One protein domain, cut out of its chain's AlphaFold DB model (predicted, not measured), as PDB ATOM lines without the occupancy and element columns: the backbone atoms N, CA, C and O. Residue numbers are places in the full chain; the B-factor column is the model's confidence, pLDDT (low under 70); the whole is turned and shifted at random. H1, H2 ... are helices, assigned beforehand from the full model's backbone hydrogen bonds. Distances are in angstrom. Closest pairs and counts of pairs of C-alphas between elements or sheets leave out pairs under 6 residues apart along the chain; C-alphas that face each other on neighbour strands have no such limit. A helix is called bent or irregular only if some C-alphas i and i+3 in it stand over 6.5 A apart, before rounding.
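This is residues 2 to 105 and 222 to 265 of the 265 residues of an uncharacterized protein of Vagococcus acidifermentans (UniProt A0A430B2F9). Two long helices, H6 and H4, run side by side in opposite directions as the core, and H1 meets the first part of H6 and reaches on beyond it, adding to the length. The short helices H2, H3 and H7 gather round the other end of H6, while H5 folds back from the end of H4 and kinks sharply near residue 92, and residues 96 to 105, of which 96 to 101 belong to H5, stick out. The printed part has 148 residues with seven named helices, H1 to H7 in chain order, and no named strand; the class is all helix. It is compact, with a radius of gyration of the C-alphas of 17.0 A, and spans 57 by 41 by 28 A.

The hub is H6, residues 223 to 248, which touches four other helices. H4, residues 60 to 80, touches it at a shallow tilt of 12 degrees, opposite ways; their closest C-alphas, of Tyr 67 and Leu 237, are 6.2 A apart. H1, residues 2 to 22, touches residues 223 to 229 of H6 alone, at a shallow tilt of 30 degrees, the same way, closest at the C-alphas of Asn 15 and Ile 226, 6.1 A. H7, residues 253 to 259, forms a helical hairpin with H6 at a steep tilt of 42 degrees; the closest C-alphas, of Val 243 and Met 256, are 6.3 A apart. H2, residues 28 to 36, only just touches H6, with 3 pairs of C-alphas within 8 A, the closest being Ile 35 and Val 243 at 6.7 A. H3, residues 40 to 49, is near H6 and close to but not clearly touching H2, with the C-alphas of Leu 34 and Ile 43 6.8 A apart. H5, residues 85 to 101, forms a helical hairpin with H4, only just touching it, with the closest C-alphas, of Tyr 79 and Asp 85, 7.3 A apart. H5 is irregular, its C-alphas 91 and 94 being 8.1 A apart, with a kink of 83 degrees near residue 92. Every O i to N i+4 pair is within hydrogen-bond range in H2, H4, H6 and H7, against 15 of 17 in H1, 5 of 6 in H3 and 8 of 13 in H5.

H6 is 37.7 A long, from C-alpha 223 at (95.083, 119.347, 128.709) to C-alpha 248 at (86.982, 87.682, 109.871). H1 begins at C-alpha 2, (102.704, 136.357, 128.955), and measures 30.5 A, H4 30.4 A and H5 20.9 A. H2, H3 and H7 have 9, 10 and 7 residues.

The C-alphas farthest apart, of Met 2 and Arg 250, are 57.8 A from each other. Residues 106 to 221 are not printed, and C-alphas 105 and 222 are 40.4 A apart across this cut. Of the links printed whole, H3 to H4 is short and the others are tight. The mean pLDDT of the printed part is 88.8, with residues 2 to 10, 102 to 105 and 265 under 70.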
ATOM      1  N   MET A   2     103.060 136.632 130.369       33.88
ATOM      2  CA  MET A   2     102.704 136.357 128.955       33.88
ATOM      3  C   MET A   2     102.759 134.881 128.488       33.88
ATOM      4  O   MET A   2     101.977 134.502 127.623       33.88
ATOM      5  N   LYS A   3     103.640 134.025 129.037       45.16
ATOM      6  CA  LYS A   3     103.734 132.602 128.626       45.16
ATOM      7  C   LYS A   3     102.511 131.760 129.019       45.16
ATOM      8  O   LYS A   3     102.104 130.918 128.234       45.16
ATOM      9  N   LYS A   4     101.919 132.003 130.199       46.03
ATOM     10  CA  LYS A   4     100.726 131.265 130.654       46.03
ATOM     11  C   LYS A   4      99.501 131.620 129.813       46.03
ATOM     12  O   LYS A   4      98.797 130.723 129.385       46.03
ATOM     13  N   GLN A   5      99.311 132.903 129.505       43.00
ATOM     14  CA  GLN A   5      98.151 133.379 128.745       43.00
ATOM     15  C   GLN A   5      98.141 132.841 127.305       43.00
ATOM     16  O   GLN A   5      97.144 132.282 126.868       43.00
ATOM     17  N   LYS A   6      99.301 132.842 126.630       52.97
ATOM     18  CA  LYS A   6      99.459 132.237 125.296       52.97
ATOM     19  C   LYS A   6      99.221 130.716 125.288       52.97
ATOM     20  O   LYS A   6      98.766 130.174 124.291       52.97
ATOM     21  N   GLN A   7      99.524 130.023 126.387       57.28
ATOM     22  CA  GLN A   7      99.291 128.581 126.518       57.28
ATOM     23  C   GLN A   7      97.812 128.260 126.796       57.28
ATOM     24  O   GLN A   7      97.288 127.298 126.244       57.28
ATOM     25  N   THR A   8      97.123 129.082 127.593       57.41
ATOM     26  CA  THR A   8      95.677 128.959 127.845       57.41
ATOM     27  C   THR A   8      94.852 129.227 126.583       57.41
ATOM     28  O   THR A   8      93.940 128.456 126.286       57.41
ATOM     29  N   ASP A   9      95.216 130.245 125.795       59.16
ATOM     30  CA  ASP A   9      94.545 130.561 124.525       59.16
ATOM     31  C   ASP A   9      94.717 129.435 123.487       59.16
ATOM     32  O   ASP A   9      93.779 129.104 122.759       59.16
ATOM     33  N   ASN A  10      95.887 128.779 123.467       68.56
ATOM     34  CA  ASN A  10      96.152 127.631 122.593       68.56
ATOM     35  C   ASN A  10      95.271 126.419 122.938       68.56
ATOM     36  O   ASN A  10      94.763 125.752 122.038       68.56
ATOM     37  N   PHE A  11      95.051 126.143 124.228       80.44
ATOM     38  CA  PHE A  11      94.192 125.032 124.634       80.44
ATOM     39  C   PHE A  11      92.711 125.312 124.404       80.44
ATOM     40  O   PHE A  11      91.975 124.367 124.142       80.44
ATOM     41  N   LEU A  12      92.251 126.565 124.461       83.25
ATOM     42  CA  LEU A  12      90.836 126.882 124.249       83.25
ATOM     43  C   LEU A  12      90.350 126.426 122.863       83.25
ATOM     44  O   LEU A  12      89.360 125.704 122.763       83.25
ATOM     45  N   MET A  13      91.070 126.795 121.798       82.88
ATOM     46  CA  MET A  13      90.699 126.401 120.432       82.88
ATOM     47  C   MET A  13      90.806 124.889 120.217       82.88
ATOM     48  O   MET A  13      89.900 124.289 119.634       82.88
ATOM     49  N   ALA A  14      91.858 124.264 120.752       87.25
ATOM     50  CA  ALA A  14      92.028 122.816 120.692       87.25
ATOM     51  C   ALA A  14      90.892 122.073 121.419       87.25
ATOM     52  O   ALA A  14      90.341 121.123 120.871       87.25
ATOM     53  N   ASN A  15      90.474 122.538 122.603       89.38
ATOM     54  CA  ASN A  15      89.353 121.957 123.345       89.38
ATOM     55  C   ASN A  15      88.029 122.089 122.577       89.38
ATOM     56  O   ASN A  15      87.292 121.113 122.478       89.38
ATOM     57  N   ILE A  16      87.737 123.248 121.969       88.00
ATOM     58  CA  ILE A  16      86.524 123.427 121.144       88.00
ATOM     59  C   ILE A  16      86.500 122.422 119.983       88.00
ATOM     60  O   ILE A  16      85.469 121.797 119.716       88.00
ATOM     61  N   GLN A  17      87.631 122.245 119.299       89.50
ATOM     62  CA  GLN A  17      87.737 121.299 118.188       89.50
ATOM     63  C   GLN A  17      87.624 119.850 118.669       89.50
ATOM     64  O   GLN A  17      86.875 119.077 118.072       89.50
ATOM     65  N   VAL A  18      88.257 119.501 119.790       91.12
ATOM     66  CA  VAL A  18      88.112 118.186 120.426       91.12
ATOM     67  C   VAL A  18      86.662 117.891 120.795       91.12
ATOM     68  O   VAL A  18      86.186 116.803 120.492       91.12
ATOM     69  N   VAL A  19      85.918 118.846 121.359       89.81
ATOM     70  CA  VAL A  19      84.492 118.655 121.679       89.81
ATOM     71  C   VAL A  19      83.676 118.331 120.424       89.81
ATOM     72  O   VAL A  19      82.761 117.508 120.464       89.81
ATOM     73  N   TYR A  20      84.002 118.938 119.279       89.44
ATOM     74  CA  TYR A  20      83.371 118.576 118.009       89.44
ATOM     75  C   TYR A  20      83.779 117.172 117.538       89.44
ATOM     76  O   TYR A  20      82.933 116.412 117.067       89.44
ATOM     77  N   MET A  21      85.054 116.804 117.688       91.56
ATOM     78  CA  MET A  21      85.559 115.476 117.328       91.56
ATOM     79  C   MET A  21      84.979 114.365 118.216       91.56
ATOM     80  O   MET A  21      84.641 113.302 117.700       91.56
ATOM     81  N   GLN A  22      84.777 114.625 119.511       90.50
ATOM     82  CA  GLN A  22      84.147 113.707 120.467       90.50
ATOM     83  C   GLN A  22      82.748 113.278 120.017       90.50
ATOM     84  O   GLN A  22      82.384 112.120 120.167       90.50
ATOM     85  N   LYS A  23      81.972 114.169 119.381       88.94
ATOM     86  CA  LYS A  23      80.633 113.830 118.853       88.94
ATOM     87  C   LYS A  23      80.655 112.795 117.726       88.94
ATOM     88  O   LYS A  23      79.599 112.296 117.351       88.94
ATOM     89  N   ARG A  24      81.829 112.535 117.141       90.31
ATOM     90  CA  ARG A  24      82.037 111.568 116.056       90.31
ATOM     91  C   ARG A  24      82.636 110.253 116.548       90.31
ATOM     92  O   ARG A  24      82.980 109.420 115.711       90.31
ATOM     93  N   LEU A  25      82.831 110.103 117.857       94.00
ATOM     94  CA  LEU A  25      83.212 108.824 118.434       94.00
ATOM     95  C   LEU A  25      82.073 107.816 118.238       94.00
ATOM     96  O   LEU A  25      80.898 108.181 118.294       94.00
ATOM     97  N   LEU A  26      82.439 106.563 117.979       95.75
ATOM     98  CA  LEU A  26      81.511 105.440 117.974       95.75
ATOM     99  C   LEU A  26      81.036 105.211 119.405       95.75
ATOM    100  O   LEU A  26      81.838 105.054 120.328       95.75
ATOM    101  N   LYS A  27      79.722 105.158 119.569       94.56
ATOM    102  CA  LYS A  27      79.060 104.886 120.837       94.56
ATOM    103  C   LYS A  27      78.915 103.392 121.061       94.56
ATOM    104  O   LYS A  27      79.158 102.574 120.173       94.56
ATOM    105  N   LYS A  28      78.469 103.019 122.257       93.88
ATOM    106  CA  LYS A  28      78.177 101.618 122.570       93.88
ATOM    107  C   LYS A  28      77.148 101.031 121.599       93.88
ATOM    108  O   LYS A  28      77.348  99.926 121.110       93.88
ATOM    109  N   GLU A  29      76.105 101.792 121.281       94.94
ATOM    110  CA  GLU A  29      75.039 101.375 120.367       94.94
ATOM    111  C   GLU A  29      75.576 101.143 118.948       94.94
ATOM    112  O   GLU A  29      75.182 100.180 118.296       94.94
ATOM    113  N   ASP A  30      76.532 101.967 118.509       96.75
ATOM    114  CA  ASP A  30      77.191 101.825 117.209       96.75
ATOM    115  C   ASP A  30      78.005 100.523 117.134       96.75
ATOM    116  O   ASP A  30      78.008  99.829 116.114       96.75
ATOM    117  N   PHE A  31      78.691 100.158 118.222       97.00
ATOM    118  CA  PHE A  31      79.396  98.879 118.304       97.00
ATOM    119  C   PHE A  31      78.446  97.689 118.384       97.00
ATOM    120  O   PHE A  31      78.714  96.672 117.746       97.00
ATOM    121  N   ASP A  32      77.351  97.800 119.137       94.94
ATOM    122  CA  ASP A  32      76.325  96.760 119.185       94.94
ATOM    123  C   ASP A  32      75.734  96.525 117.785       94.94
ATOM    124  O   ASP A  32      75.675  95.377 117.342       94.94
ATOM    125  N   GLU A  33      75.394  97.586 117.044       96.38
ATOM    126  CA  GLU A  33      74.946  97.490 115.647       96.38
ATOM    127  C   GLU A  33      76.003  96.789 114.782       96.38
ATOM    128  O   GLU A  33      75.707  95.791 114.118       96.38
ATOM    129  N   LEU A  34      77.262  97.237 114.862       96.62
ATOM    130  CA  LEU A  34      78.372  96.653 114.111       96.62
ATOM    131  C   LEU A  34      78.551  95.159 114.413       96.62
ATOM    132  O   LEU A  34      78.797  94.377 113.496       96.62
ATOM    133  N   ILE A  35      78.415  94.727 115.669       96.00
ATOM    134  CA  ILE A  35      78.541  93.317 116.056       96.00
ATOM    135  C   ILE A  35      77.464  92.454 115.387       96.00
ATOM    136  O   ILE A  35      77.784  91.343 114.960       96.00
ATOM    137  N   TYR A  36      76.239  92.950 115.216       95.44
ATOM    138  CA  TYR A  36      75.164  92.193 114.562       95.44
ATOM    139  C   TYR A  36      75.208  92.220 113.027       95.44
ATOM    140  O   TYR A  36      74.620  91.345 112.391       95.44
ATOM    141  N   MET A  37      75.921  93.169 112.415       95.81
ATOM    142  CA  MET A  37      76.087  93.208 110.957       95.81
ATOM    143  C   MET A  37      76.925  92.030 110.447       95.81
ATOM    144  O   MET A  37      78.041  91.810 110.909       95.81
ATOM    145  N   ASN A  38      76.433  91.297 109.449       91.81
ATOM    146  CA  ASN A  38      77.160  90.158 108.865       91.81
ATOM    147  C   ASN A  38      77.708  90.439 107.462       91.81
ATOM    148  O   ASN A  38      78.613  89.741 107.010       91.81
ATOM    149  N   ASP A  39      77.176  91.456 106.787       95.12
ATOM    150  CA  ASP A  39      77.567  91.810 105.432       95.12
ATOM    151  C   ASP A  39      78.656  92.900 105.422       95.12
ATOM    152  O   ASP A  39      78.547  93.941 106.074       95.12
ATOM    153  N   TRP A  40      79.739  92.658 104.677       95.94
ATOM    154  CA  TRP A  40      80.879  93.578 104.614       95.94
ATOM    155  C   TRP A  40      80.592  94.858 103.825       95.94
ATOM    156  O   TRP A  40      81.258  95.871 104.055       95.94
ATOM    157  N   TYR A  41      79.636  94.840 102.893       95.75
ATOM    158  CA  TYR A  41      79.192  96.049 102.210       95.75
ATOM    159  C   TYR A  41      78.428  96.957 103.180       95.75
ATOM    160  O   TYR A  41      78.772  98.137 103.281       95.75
ATOM    161  N   ASP A  42      77.509  96.405 103.969       96.62
ATOM    162  CA  ASP A  42      76.780  97.153 105.000       96.62
ATOM    163  C   ASP A  42      77.726  97.708 106.071       96.62
ATOM    164  O   ASP A  42      77.665  98.896 106.394       96.62
ATOM    165  N   ILE A  43      78.687  96.901 106.541       97.31
ATOM    166  CA  ILE A  43      79.732  97.347 107.480       97.31
ATOM    167  C   ILE A  43      80.528  98.524 106.902       97.31
ATOM    168  O   ILE A  43      80.790  99.502 107.604       97.31
ATOM    169  N   ARG A  44      80.910  98.480 105.620       96.50
ATOM    170  CA  ARG A  44      81.608  99.601 104.966       96.50
ATOM    171  C   ARG A  44      80.756 100.864 104.933       96.50
ATOM    172  O   ARG A  44      81.268 101.942 105.232       96.50
ATOM    173  N   GLN A  45      79.481 100.737 104.570       96.12
ATOM    174  CA  GLN A  45      78.555 101.868 104.524       96.12
ATOM    175  C   GLN A  45      78.267 102.438 105.911       96.12
ATOM    176  O   GLN A  45      78.065 103.640 106.050       96.12
ATOM    177  N   PHE A  46      78.256 101.598 106.940       96.88
ATOM    178  CA  PHE A  46      78.146 102.031 108.323       96.88
ATOM    179  C   PHE A  46      79.382 102.832 108.747       96.88
ATOM    180  O   PHE A  46      79.275 103.991 109.146       96.88
ATOM    181  N   LEU A  47      80.570 102.254 108.571       96.44
ATOM    182  CA  LEU A  47      81.844 102.855 108.966       96.44
ATOM    183  C   LEU A  47      82.152 104.169 108.226       96.44
ATOM    184  O   LEU A  47      82.723 105.093 108.814       96.44
ATOM    185  N   SER A  48      81.726 104.303 106.967       94.69
ATOM    186  CA  SER A  48      81.935 105.522 106.173       94.69
ATOM    187  C   SER A  48      81.253 106.757 106.777       94.69
ATOM    188  O   SER A  48      81.806 107.857 106.679       94.69
ATOM    189  N   ARG A  49      80.128 106.582 107.492       93.38
ATOM    190  CA  ARG A  49      79.404 107.658 108.202       93.38
ATOM    191  C   ARG A  49      80.267 108.307 109.285       93.38
ATOM    192  O   ARG A  49      80.203 109.515 109.495       93.38
ATOM    193  N   PHE A  50      81.138 107.520 109.911       93.00
ATOM    194  CA  PHE A  50      82.078 107.973 110.939       93.00
ATOM    195  C   PHE A  50      83.414 108.453 110.350       93.00
ATOM    196  O   PHE A  50      84.258 109.006 111.054       93.00
ATOM    197  N   GLY A  51      83.589 108.345 109.029       91.94
ATOM    198  CA  GLY A  51      84.810 108.730 108.326       91.94
ATOM    199  C   GLY A  51      85.861 107.622 108.247       91.94
ATOM    200  O   GLY A  51      87.006 107.911 107.890       91.94
ATOM    201  N   TYR A  52      85.485 106.377 108.545       95.62
ATOM    202  CA  TYR A  52      86.336 105.207 108.363       95.62
ATOM    203  C   TYR A  52      86.211 104.648 106.949       95.62
ATOM    204  O   TYR A  52      85.125 104.586 106.377       95.62
ATOM    205  N   ARG A  53      87.338 104.228 106.371       93.94
ATOM    206  CA  ARG A  53      87.392 103.648 105.025       93.94
ATOM    207  C   ARG A  53      88.019 102.266 105.100       93.94
ATOM    208  O   ARG A  53      89.234 102.145 105.212       93.94
ATOM    209  N   LEU A  54      87.176 101.243 105.065       92.44
ATOM    210  CA  LEU A  54      87.612  99.853 104.991       92.44
ATOM    211  C   LEU A  54      87.788  99.451 103.518       92.44
ATOM    212  O   LEU A  54      87.016  99.886 102.662       92.44
ATOM    213  N   ALA A  55      88.815  98.650 103.231       90.88
ATOM    214  CA  ALA A  55      89.111  98.178 101.881       90.88
ATOM    215  C   ALA A  55      87.975  97.313 101.297       90.88
ATOM    216  O   ALA A  55      87.134  96.774 102.027       90.88
ATOM    217  N   GLU A  56      87.953  97.173  99.969       89.12
ATOM    218  CA  GLU A  56      86.997  96.300  99.277       89.12
ATOM    219  C   GLU A  56      87.185  94.834  99.682       89.12
ATOM    220  O   GLU A  56      86.223  94.166 100.069       89.12
ATOM    221  N   GLU A  57      88.433  94.363  99.679       91.38
ATOM    222  CA  GLU A  57      88.802  93.070 100.242       91.38
ATOM    223  C   GLU A  57      89.134  93.222 101.733       91.38
ATOM    224  O   GLU A  57      90.091  93.899 102.122       91.38
ATOM    225  N   VAL A  58      88.325  92.592 102.588       93.06
ATOM    226  CA  VAL A  58      88.476  92.698 104.041       93.06
ATOM    227  C   VAL A  58      89.346  91.560 104.564       93.06
ATOM    228  O   VAL A  58      88.872  90.467 104.862       93.06
ATOM    229  N   THR A  59      90.640  91.838 104.695       95.44
ATOM    230  CA  THR A  59      91.629  90.930 105.290       95.44
ATOM    231  C   THR A  59      92.085  91.421 106.664       95.44
ATOM    232  O   THR A  59      91.882  92.580 107.035       95.44
ATOM    233  N   VAL A  60      92.767  90.559 107.428       94.81
ATOM    234  CA  VAL A  60      93.393  90.948 108.708       94.81
ATOM    235  C   VAL A  60      94.364  92.116 108.504       94.81
ATOM    236  O   VAL A  60      94.359  93.059 109.293       94.81
ATOM    237  N   GLY A  61      95.136  92.083 107.412       94.75
ATOM    238  CA  GLY A  61      96.046  93.161 107.032       94.75
ATOM    239  C   GLY A  61      95.314  94.461 106.696       94.75
ATOM    240  O   GLY A  61      95.733  95.524 107.143       94.75
ATOM    241  N   ALA A  62      94.178  94.399 105.992       95.00
ATOM    242  CA  ALA A  62      93.366  95.582 105.703       95.00
ATOM    243  C   ALA A  62      92.823  96.244 106.983       95.00
ATOM    244  O   ALA A  62      92.849  97.470 107.104       95.00
ATOM    245  N   VAL A  63      92.386  95.446 107.963       96.81
ATOM    246  CA  VAL A  63      91.934  95.948 109.273       96.81
ATOM    247  C   VAL A  63      93.091  96.559 110.070       96.81
ATOM    248  O   VAL A  63      92.925  97.605 110.697       96.81
ATOM    249  N   ASP A  64      94.277  95.947 110.028       94.56
ATOM    250  CA  ASP A  64      95.473  96.494 110.676       94.56
ATOM    251  C   ASP A  64      95.927  97.813 110.039       94.56
ATOM    252  O   ASP A  64      96.258  98.754 110.759       94.56
ATOM    253  N   ASN A  65      95.863  97.922 108.713       94.25
ATOM    254  CA  ASN A  65      96.161  99.159 107.991       94.25
ATOM    255  C   ASN A  65      95.150 100.266 108.319       94.25
ATOM    256  O   ASN A  65      95.544 101.413 108.537       94.25
ATOM    257  N   LEU A  66      93.856  99.932 108.412       95.75
ATOM    258  CA  LEU A  66      92.839 100.872 108.884       95.75
ATOM    259  C   LEU A  66      93.205 101.382 110.283       95.75
ATOM    260  O   LEU A  66      93.299 102.589 110.473       95.75
ATOM    261  N   TYR A  67      93.486 100.488 111.230       95.62
ATOM    262  CA  TYR A  67      93.876 100.865 112.589       95.62
ATOM    263  C   TYR A  67      95.097 101.802 112.616       95.62
ATOM    264  O   TYR A  67      95.028 102.872 113.219       95.62
ATOM    265  N   GLN A  68      96.187 101.449 111.924       93.62
ATOM    266  CA  GLN A  68      97.407 102.271 111.897       93.62
ATOM    267  C   GLN A  68      97.168 103.641 111.251       93.62
ATOM    268  O   GLN A  68      97.507 104.659 111.847       93.62
ATOM    269  N   SER A  69      96.498 103.683 110.095       95.19
ATOM    270  CA  SER A  69      96.202 104.950 109.409       95.19
ATOM    271  C   SER A  69      95.326 105.889 110.244       95.19
ATOM    272  O   SER A  69      95.479 107.107 110.169       95.19
ATOM    273  N   GLN A  70      94.416 105.351 111.065       96.44
ATOM    274  CA  GLN A  70      93.608 106.172 111.964       96.44
ATOM    275  C   GLN A  70      94.400 106.675 113.174       96.44
ATOM    276  O   GLN A  70      94.150 107.798 113.603       96.44
ATOM    277  N   LEU A  71      95.366 105.909 113.698       94.75
ATOM    278  CA  LEU A  71      96.272 106.403 114.742       94.75
ATOM    279  C   LEU A  71      97.189 107.513 114.214       94.75
ATOM    280  O   LEU A  71      97.326 108.543 114.863       94.75
ATOM    281  N   GLU A  72      97.771 107.336 113.025       93.62
ATOM    282  CA  GLU A  72      98.591 108.365 112.363       93.62
ATOM    283  C   GLU A  72      97.782 109.634 112.081       93.62
ATOM    284  O   GLU A  72      98.251 110.752 112.296       93.62
ATOM    285  N   LYS A  73      96.531 109.473 111.632       95.00
ATOM    286  CA  LYS A  73      95.615 110.596 111.444       95.00
ATOM    287  C   LYS A  73      95.310 111.299 112.766       95.00
ATOM    288  O   LYS A  73      95.369 112.520 112.802       95.00
ATOM    289  N   LEU A  74      95.004 110.556 113.832       95.06
ATOM    290  CA  LEU A  74      94.738 111.122 115.158       95.06
ATOM    291  C   LEU A  74      95.924 111.956 115.649       95.06
ATOM    292  O   LEU A  74      95.744 113.090 116.077       95.06
ATOM    293  N   GLU A  75      97.132 111.417 115.543       93.00
ATOM    294  CA  GLU A  75      98.360 112.117 115.908       93.00
ATOM    295  C   GLU A  75      98.566 113.392 115.076       93.00
ATOM    296  O   GLU A  75      98.792 114.469 115.630       93.00
ATOM    297  N   LYS A  76      98.400 113.305 113.751       92.88
ATOM    298  CA  LYS A  76      98.473 114.464 112.854       92.88
ATOM    299  C   LYS A  76      97.437 115.532 113.201       92.88
ATOM    300  O   LYS A  76      97.780 116.715 113.215       92.88
ATOM    301  N   ASP A  77      96.200 115.127 113.475       92.75
ATOM    302  CA  ASP A  77      95.131 116.033 113.879       92.75
ATOM    303  C   ASP A  77      95.543 116.753 115.176       92.75
ATOM    304  O   ASP A  77      95.482 117.977 115.233       92.75
ATOM    305  N   MET A  78      96.076 116.043 116.181       91.38
ATOM    306  CA  MET A  78      96.534 116.660 117.438       91.38
ATOM    307  C   MET A  78      97.687 117.652 117.239       91.38
ATOM    308  O   MET A  78      97.673 118.728 117.840       91.38
ATOM    309  N   TYR A  79      98.642 117.368 116.350       88.31
ATOM    310  CA  TYR A  79      99.678 118.345 115.997       88.31
ATOM    311  C   TYR A  79      99.100 119.609 115.355       88.31
ATOM    312  O   TYR A  79      99.540 120.715 115.667       88.31
ATOM    313  N   GLN A  80      98.088 119.475 114.492       88.50
ATOM    314  CA  GLN A  80      97.403 120.624 113.887       88.50
ATOM    315  C   GLN A  80      96.633 121.458 114.918       88.50
ATOM    316  O   GLN A  80      96.514 122.672 114.753       88.50
ATOM    317  N   LEU A  81      96.176 120.833 116.006       87.50
ATOM    318  CA  LEU A  81      95.588 121.512 117.164       87.50
ATOM    319  C   LEU A  81      96.629 122.201 118.067       87.50
ATOM    320  O   LEU A  81      96.266 122.735 119.113       87.50
ATOM    321  N   ASN A  82      97.915 122.202 117.692       84.00
ATOM    322  CA  ASN A  82      99.034 122.643 118.530       84.00
ATOM    323  C   ASN A  82      99.111 121.899 119.874       84.00
ATOM    324  O   ASN A  82      99.550 122.467 120.881       84.00
ATOM    325  N   PHE A  83      98.683 120.633 119.906       84.06
ATOM    326  CA  PHE A  83      98.862 119.798 121.084       84.06
ATOM    327  C   PHE A  83     100.359 119.532 121.296       84.06
ATOM    328  O   PHE A  83     101.055 119.211 120.327       84.06
ATOM    329  N   PRO A  84     100.895 119.688 122.519       83.31
ATOM    330  CA  PRO A  84     102.333 119.610 122.689       83.31
ATOM    331  C   PRO A  84     102.839 118.168 122.535       83.31
ATOM    332  O   PRO A  84     102.312 117.232 123.131       83.31
ATOM    333  N   ASP A  85     103.891 118.016 121.731       84.69
ATOM    334  CA  ASP A  85     104.432 116.737 121.257       84.69
ATOM    335  C   ASP A  85     104.745 115.741 122.388       84.69
ATOM    336  O   ASP A  85     104.318 114.588 122.359       84.69
ATOM    337  N   ASP A  86     105.400 116.213 123.451       82.56
ATOM    338  CA  ASP A  86     105.783 115.375 124.593       82.56
ATOM    339  C   ASP A  86     104.577 114.743 125.316       82.56
ATOM    340  O   ASP A  86     104.697 113.687 125.933       82.56
ATOM    341  N   TYR A  87     103.398 115.361 125.221       85.75
ATOM    342  CA  TYR A  87     102.156 114.859 125.814       85.75
ATOM    343  C   TYR A  87     101.503 113.806 124.928       85.75
ATOM    344  O   TYR A  87     100.828 112.911 125.424       85.75
ATOM    345  N   LEU A  88     101.687 113.918 123.614       86.81
ATOM    346  CA  LEU A  88     101.150 112.977 122.644       86.81
ATOM    347  C   LEU A  88     101.952 111.675 122.666       86.81
ATOM    348  O   LEU A  88     101.378 110.588 122.729       86.81
ATOM    349  N   LYS A  89     103.283 111.786 122.711       90.50
ATOM    350  CA  LYS A  89     104.204 110.644 122.680       90.50
ATOM    351  C   LYS A  89     103.961 109.624 123.789       90.50
ATOM    352  O   LYS A  89     104.080 108.429 123.533       90.50
ATOM    353  N   VAL A  90     103.556 110.048 124.994       93.31
ATOM    354  CA  VAL A  90     103.258 109.105 126.091       93.31
ATOM    355  C   VAL A  90     102.147 108.111 125.711       93.31
ATOM    356  O   VAL A  90     102.183 106.944 126.105       93.31
ATOM    357  N   LEU A  91     101.164 108.544 124.916       91.69
ATOM    358  CA  LEU A  91     100.039 107.710 124.487       91.69
ATOM    359  C   LEU A  91     100.456 106.701 123.409       91.69
ATOM    360  O   LEU A  91      99.861 105.625 123.318       91.69
ATOM    361  N   PHE A  92     101.511 107.009 122.649       92.75
ATOM    362  CA  PHE A  92     101.977 106.216 121.513       92.75
ATOM    363  C   PHE A  92     103.276 105.436 121.755       92.75
ATOM    364  O   PHE A  92     103.680 104.696 120.861       92.75
ATOM    365  N   VAL A  93     103.868 105.477 122.960       92.81
ATOM    366  CA  VAL A  93     105.129 104.776 123.305       92.81
ATOM    367  C   VAL A  93     105.193 103.355 122.736       92.81
ATOM    368  O   VAL A  93     106.095 103.046 121.967       92.81
ATOM    369  N   LYS A  94     104.209 102.489 123.034       88.62
ATOM    370  CA  LYS A  94     104.209 101.094 122.542       88.62
ATOM    371  C   LYS A  94     104.281 101.019 121.005       88.62
ATOM    372  O   LYS A  94     105.010 100.185 120.475       88.62
ATOM    373  N   ARG A  95     103.538 101.875 120.289       89.50
ATOM    374  CA  ARG A  95     103.528 101.929 118.814       89.50
ATOM    375  C   ARG A  95     104.877 102.409 118.286       89.50
ATOM    376  O   ARG A  95     105.449 101.752 117.420       89.50
ATOM    377  N   ASP A  96     105.374 103.520 118.813       89.06
ATOM    378  CA  ASP A  96     106.568 104.197 118.304       89.06
ATOM    379  C   ASP A  96     107.816 103.357 118.554       89.06
ATOM    380  O   ASP A  96     108.611 103.128 117.642       89.06
ATOM    381  N   THR A  97     107.942 102.795 119.757       87.50
ATOM    382  CA  THR A  97     109.025 101.872 120.097       87.50
ATOM    383  C   THR A  97     108.975 100.624 119.213       87.50
ATOM    384  O   THR A  97     110.007 100.192 118.703       87.50
ATOM    385  N   PHE A  98     107.788 100.068 118.944       85.50
ATOM    386  CA  PHE A  98     107.655  98.933 118.028       85.50
ATOM    387  C   PHE A  98     108.102  99.286 116.603       85.50
ATOM    388  O   PHE A  98     108.848  98.523 115.994       85.50
ATOM    389  N   GLN A  99     107.689 100.442 116.071       84.19
ATOM    390  CA  GLN A  99     108.080 100.899 114.733       84.19
ATOM    391  C   GLN A  99     109.593 101.107 114.602       84.19
ATOM    392  O   GLN A  99     110.160 100.714 113.587       84.19
ATOM    393  N   GLN A 100     110.248 101.646 115.632       83.94
ATOM    394  CA  GLN A 100     111.701 101.857 115.656       83.94
ATOM    395  C   GLN A 100     112.514 100.551 115.676       83.94
ATOM    396  O   GLN A 100     113.681 100.546 115.296       83.94
ATOM    397  N   ILE A 101     111.923  99.447 116.145       80.31
ATOM    398  CA  ILE A 101     112.622  98.176 116.415       80.31
ATOM    399  C   ILE A 101     112.302  97.106 115.362       80.31
ATOM    400  O   ILE A 101     112.926  96.046 115.397       80.31
ATOM    401  N   LYS A 102     111.394  97.373 114.407       69.00
ATOM    402  CA  LYS A 102     110.923  96.413 113.382       69.00
ATOM    403  C   LYS A 102     112.040  95.612 112.694       69.00
ATOM    404  O   LYS A 102     111.811  94.454 112.361       69.00
ATOM    405  N   ASP A 103     113.245  96.173 112.584       67.81
ATOM    406  CA  ASP A 103     114.395  95.549 111.916       67.81
ATOM    407  C   ASP A 103     115.386  94.825 112.862       67.81
ATOM    408  O   ASP A 103     116.375  94.257 112.409       67.81
ATOM    409  N   THR A 104     115.145  94.807 114.182       62.78
ATOM    410  CA  THR A 104     116.106  94.326 115.211       62.78
ATOM    411  C   THR A 104     115.613  93.137 116.050       62.78
ATOM    412  O   THR A 104     115.908  93.021 117.240       62.78
ATOM    413  N   ALA A 105     114.861  92.217 115.434       60.16
ATOM    414  CA  ALA A 105     114.415  90.951 116.041       60.16
ATOM    415  C   ALA A 105     113.663  91.086 117.389       60.16
ATOM    416  O   ALA A 105     113.643  90.147 118.182       60.16
ATOM    417  N   GLY A 222      91.618 122.836 129.222       84.62
ATOM    418  CA  GLY A 222      92.753 122.129 129.803       84.62
ATOM    419  C   GLY A 222      93.384 121.111 128.868       84.62
ATOM    420  O   GLY A 222      92.935 120.891 127.743       84.62
ATOM    421  N   LEU A 223      94.451 120.493 129.355       87.75
ATOM    422  CA  LEU A 223      95.083 119.347 128.709       87.75
ATOM    423  C   LEU A 223      94.194 118.105 128.832       87.75
ATOM    424  O   LEU A 223      94.175 117.255 127.950       87.75
ATOM    425  N   GLU A 224      93.486 118.004 129.947       90.12
ATOM    426  CA  GLU A 224      92.829 116.807 130.431       90.12
ATOM    427  C   GLU A 224      91.681 116.376 129.511       90.12
ATOM    428  O   GLU A 224      91.593 115.198 129.165       90.12
ATOM    429  N   GLY A 225      90.860 117.319 129.033       90.56
ATOM    430  CA  GLY A 225      89.786 117.037 128.075       90.56
ATOM    431  C   GLY A 225      90.316 116.525 126.730       90.56
ATOM    432  O   GLY A 225      89.809 115.539 126.191       90.56
ATOM    433  N   ILE A 226      91.394 117.134 126.225       92.06
ATOM    434  CA  ILE A 226      92.058 116.711 124.983       92.06
ATOM    435  C   ILE A 226      92.703 115.334 125.158       92.06
ATOM    436  O   ILE A 226      92.492 114.449 124.335       92.06
ATOM    437  N   PHE A 227      93.446 115.129 126.247       92.19
ATOM    438  CA  PHE A 227      94.076 113.850 126.558       92.19
ATOM    439  C   PHE A 227      93.043 112.726 126.663       92.19
ATOM    440  O   PHE A 227      93.221 111.659 126.074       92.19
ATOM    441  N   THR A 228      91.932 112.992 127.353       92.81
ATOM    442  CA  THR A 228      90.819 112.048 127.499       92.81
ATOM    443  C   THR A 228      90.237 111.678 126.143       92.81
ATOM    444  O   THR A 228      90.070 110.495 125.870       92.81
ATOM    445  N   TYR A 229      90.016 112.650 125.253       94.12
ATOM    446  CA  TYR A 229      89.563 112.368 123.891       94.12
ATOM    447  C   TYR A 229      90.539 111.482 123.107       94.12
ATOM    448  O   TYR A 229      90.107 110.535 122.450       94.12
ATOM    449  N   ILE A 230      91.847 111.765 123.157       94.81
ATOM    450  CA  ILE A 230      92.842 110.949 122.442       94.81
ATOM    451  C   ILE A 230      92.798 109.512 122.971       94.81
ATOM    452  O   ILE A 230      92.781 108.568 122.181       94.81
ATOM    453  N   LEU A 231      92.718 109.342 124.293       94.19
ATOM    454  CA  LEU A 231      92.622 108.032 124.926       94.19
ATOM    455  C   LEU A 231      91.332 107.297 124.523       94.19
ATOM    456  O   LEU A 231      91.401 106.150 124.085       94.19
ATOM    457  N   GLU A 232      90.173 107.963 124.581       94.88
ATOM    458  CA  GLU A 232      88.887 107.432 124.101       94.88
ATOM    459  C   GLU A 232      88.982 106.989 122.640       94.88
ATOM    460  O   GLU A 232      88.533 105.896 122.290       94.88
ATOM    461  N   LYS A 233      89.631 107.793 121.790       96.00
ATOM    462  CA  LYS A 233      89.802 107.465 120.377       96.00
ATOM    463  C   LYS A 233      90.704 106.252 120.168       96.00
ATOM    464  O   LYS A 233      90.401 105.420 119.319       96.00
ATOM    465  N   ILE A 234      91.784 106.111 120.936       95.12
ATOM    466  CA  ILE A 234      92.651 104.925 120.886       95.12
ATOM    467  C   ILE A 234      91.858 103.665 121.264       95.12
ATOM    468  O   ILE A 234      91.947 102.657 120.559       95.12
ATOM    469  N   PHE A 235      91.042 103.721 122.322       95.06
ATOM    470  CA  PHE A 235      90.203 102.593 122.743       95.06
ATOM    471  C   PHE A 235      89.082 102.272 121.750       95.06
ATOM    472  O   PHE A 235      88.819 101.099 121.483       95.06
ATOM    473  N   GLU A 236      88.472 103.284 121.133       96.62
ATOM    474  CA  GLU A 236      87.534 103.087 120.029       96.62
ATOM    475  C   GLU A 236      88.196 102.345 118.863       96.62
ATOM    476  O   GLU A 236      87.654 101.356 118.370       96.62
ATOM    477  N   LEU A 237      89.384 102.782 118.434       96.56
ATOM    478  CA  LEU A 237      90.117 102.139 117.344       96.56
ATOM    479  C   LEU A 237      90.518 100.705 117.701       96.56
ATOM    480  O   LEU A 237      90.460  99.819 116.843       96.56
ATOM    481  N   PHE A 238      90.889 100.454 118.958       95.56
ATOM    482  CA  PHE A 238      91.164  99.108 119.455       95.56
ATOM    483  C   PHE A 238      89.923  98.213 119.363       95.56
ATOM    484  O   PHE A 238      89.998  97.123 118.793       95.56
ATOM    485  N   ASN A 239      88.776  98.683 119.856       96.94
ATOM    486  CA  ASN A 239      87.517  97.946 119.790       96.94
ATOM    487  C   ASN A 239      87.059  97.721 118.347       96.94
ATOM    488  O   ASN A 239      86.633  96.620 118.002       96.94
ATOM    489  N   LEU A 240      87.212  98.716 117.473       97.44
ATOM    490  CA  LEU A 240      86.895  98.582 116.053       97.44
ATOM    491  C   LEU A 240      87.760  97.498 115.402       97.44
ATOM    492  O   LEU A 240      87.243  96.595 114.743       97.44
ATOM    493  N   ARG A 241      89.076  97.530 115.640       97.38
ATOM    494  CA  ARG A 241      90.010  96.497 115.170       97.38
ATOM    495  C   ARG A 241      89.622  95.112 115.695       97.38
ATOM    496  O   ARG A 241      89.628  94.153 114.923       97.38
ATOM    497  N   LEU A 242      89.283  95.008 116.981       96.62
ATOM    498  CA  LEU A 242      88.853  93.769 117.628       96.62
ATOM    499  C   LEU A 242      87.593  93.203 116.967       96.62
ATOM    500  O   LEU A 242      87.600  92.038 116.572       96.62
ATOM    501  N   VAL A 243      86.538  94.007 116.808       97.31
ATOM    502  CA  VAL A 243      85.262  93.571 116.217       97.31
ATOM    503  C   VAL A 243      85.462  93.126 114.769       97.31
ATOM    504  O   VAL A 243      85.051  92.024 114.404       97.31
ATOM    505  N   LEU A 244      86.161  93.917 113.951       97.56
ATOM    506  CA  LEU A 244      86.391  93.578 112.542       97.56
ATOM    507  C   LEU A 244      87.223  92.296 112.393       97.56
ATOM    508  O   LEU A 244      86.864  91.422 111.604       97.56
ATOM    509  N   LYS A 245      88.292  92.122 113.183       97.31
ATOM    510  CA  LYS A 245      89.063  90.867 113.178       97.31
ATOM    511  C   LYS A 245      88.237  89.682 113.661       97.31
ATOM    512  O   LYS A 245      88.303  88.614 113.063       97.31
ATOM    513  N   SER A 246      87.440  89.868 114.707       96.62
ATOM    514  CA  SER A 246      86.582  88.812 115.246       96.62
ATOM    515  C   SER A 246      85.564  88.324 114.216       96.62
ATOM    516  O   SER A 246      85.322  87.126 114.130       96.62
ATOM    517  N   LYS A 247      85.042  89.221 113.370       95.94
ATOM    518  CA  LYS A 247      84.181  88.859 112.233       95.94
ATOM    519  C   LYS A 247      84.910  88.067 111.155       95.94
ATOM    520  O   LYS A 247      84.378  87.064 110.689       95.94
ATOM    521  N   ILE A 248      86.137  88.459 110.798       96.25
ATOM    522  CA  ILE A 248      86.982  87.682 109.871       96.25
ATOM    523  C   ILE A 248      87.180  86.255 110.407       96.25
ATOM    524  O   ILE A 248      87.059  85.289 109.656       96.25
ATOM    525  N   TYR A 249      87.423  86.119 111.714       96.44
ATOM    526  CA  TYR A 249      87.588  84.828 112.390       96.44
ATOM    527  C   TYR A 249      86.278  84.133 112.784       96.44
ATOM    528  O   TYR A 249      86.331  83.039 113.338       96.44
ATOM    529  N   ARG A 250      85.117  84.724 112.478       95.25
ATOM    530  CA  ARG A 250      83.783  84.178 112.776       95.25
ATOM    531  C   ARG A 250      83.556  83.854 114.260       95.25
ATOM    532  O   ARG A 250      82.916  82.854 114.575       95.25
ATOM    533  N   LEU A 251      84.070  84.691 115.163       95.62
ATOM    534  CA  LEU A 251      83.732  84.587 116.586       95.62
ATOM    535  C   LEU A 251      82.241  84.869 116.802       95.62
ATOM    536  O   LEU A 251      81.613  85.576 116.010       95.62
ATOM    537  N   SER A 252      81.679  84.337 117.881       95.44
ATOM    538  CA  SER A 252      80.301  84.632 118.266       95.44
ATOM    539  C   SER A 252      80.147  86.077 118.755       95.44
ATOM    540  O   SER A 252      81.093  86.708 119.227       95.44
ATOM    541  N   THR A 253      78.926  86.609 118.672       93.81
ATOM    542  CA  THR A 253      78.574  87.931 119.217       93.81
ATOM    543  C   THR A 253      78.927  88.060 120.700       93.81
ATOM    544  O   THR A 253      79.398  89.118 121.115       93.81
ATOM    545  N   GLU A 254      78.746  86.992 121.481       93.25
ATOM    546  CA  GLU A 254      79.062  86.996 122.910       93.25
ATOM    547  C   GLU A 254      80.570  87.113 123.145       93.25
ATOM    548  O   GLU A 254      81.019  88.030 123.828       93.25
ATOM    549  N   GLU A 255      81.374  86.295 122.457       92.38
ATOM    550  CA  GLU A 255      82.838  86.375 122.546       92.38
ATOM    551  C   GLU A 255      83.377  87.747 122.113       92.38
ATOM    552  O   GLU A 255      84.377  88.223 122.655       92.38
ATOM    553  N   MET A 256      82.744  88.405 121.132       93.38
ATOM    554  CA  MET A 256      83.118  89.769 120.740       93.38
ATOM    555  C   MET A 256      82.853  90.770 121.868       93.38
ATOM    556  O   MET A 256      83.732  91.572 122.188       93.38
ATOM    557  N   ARG A 257      81.667  90.710 122.485       91.81
ATOM    558  CA  ARG A 257      81.275  91.602 123.585       91.81
ATOM    559  C   ARG A 257      82.138  91.421 124.821       91.81
ATOM    560  O   ARG A 257      82.574  92.411 125.400       91.81
ATOM    561  N   GLU A 258      82.431  90.180 125.193       89.81
ATOM    562  CA  GLU A 258      83.277  89.870 126.349       89.81
ATOM    563  C   GLU A 258      84.697  90.429 126.196       89.81
ATOM    564  O   GLU A 258      85.327  90.820 127.182       89.81
ATOM    565  N   ARG A 259      85.212  90.514 124.963       90.31
ATOM    566  CA  ARG A 259      86.567  91.012 124.678       90.31
ATOM    567  C   ARG A 259      86.646  92.534 124.542       90.31
ATOM    568  O   ARG A 259      87.718  93.103 124.773       90.31
ATOM    569  N   MET A 260      85.544  93.184 124.169       92.88
ATOM    570  CA  MET A 260      85.480  94.630 123.971       92.88
ATOM    571  C   MET A 260      85.736  95.411 125.259       92.88
ATOM    572  O   MET A 260      85.190  95.100 126.315       92.88
ATOM    573  N   ARG A 261      86.534  96.476 125.158       90.81
ATOM    574  CA  ARG A 261      86.717  97.460 126.233       90.81
ATOM    575  C   ARG A 261      85.498  98.366 126.358       90.81
ATOM    576  O   ARG A 261      84.739  98.515 125.399       90.81
ATOM    577  N   VAL A 262      85.338  99.009 127.509       88.88
ATOM    578  CA  VAL A 262      84.311 100.036 127.721       88.88
ATOM    579  C   VAL A 262      84.457 101.155 126.685       88.88
ATOM    580  O   VAL A 262      85.558 101.610 126.382       88.88
ATOM    581  N   VAL A 263      83.319 101.594 126.148       83.12
ATOM    582  CA  VAL A 263      83.209 102.675 125.164       83.12
ATOM    583  C   VAL A 263      82.443 103.827 125.801       83.12
ATOM    584  O   VAL A 263      81.381 103.608 126.379       83.12
ATOM    585  N   TYR A 264      82.976 105.042 125.676       72.75
ATOM    586  CA  TYR A 264      82.376 106.266 126.220       72.75
ATOM    587  C   TYR A 264      81.915 107.258 125.140       72.75
ATOM    588  O   TYR A 264      81.556 108.381 125.487       72.75
ATOM    589  N   GLY A 265      81.970 106.882 123.853       59.47
ATOM    590  CA  GLY A 265      81.599 107.732 122.710       59.47
ATOM    591  C   GLY A 265      80.317 108.530 122.910       59.47
ATOM    592  O   GLY A 265      79.316 107.951 123.383       59.47
TER     593      GLY A 265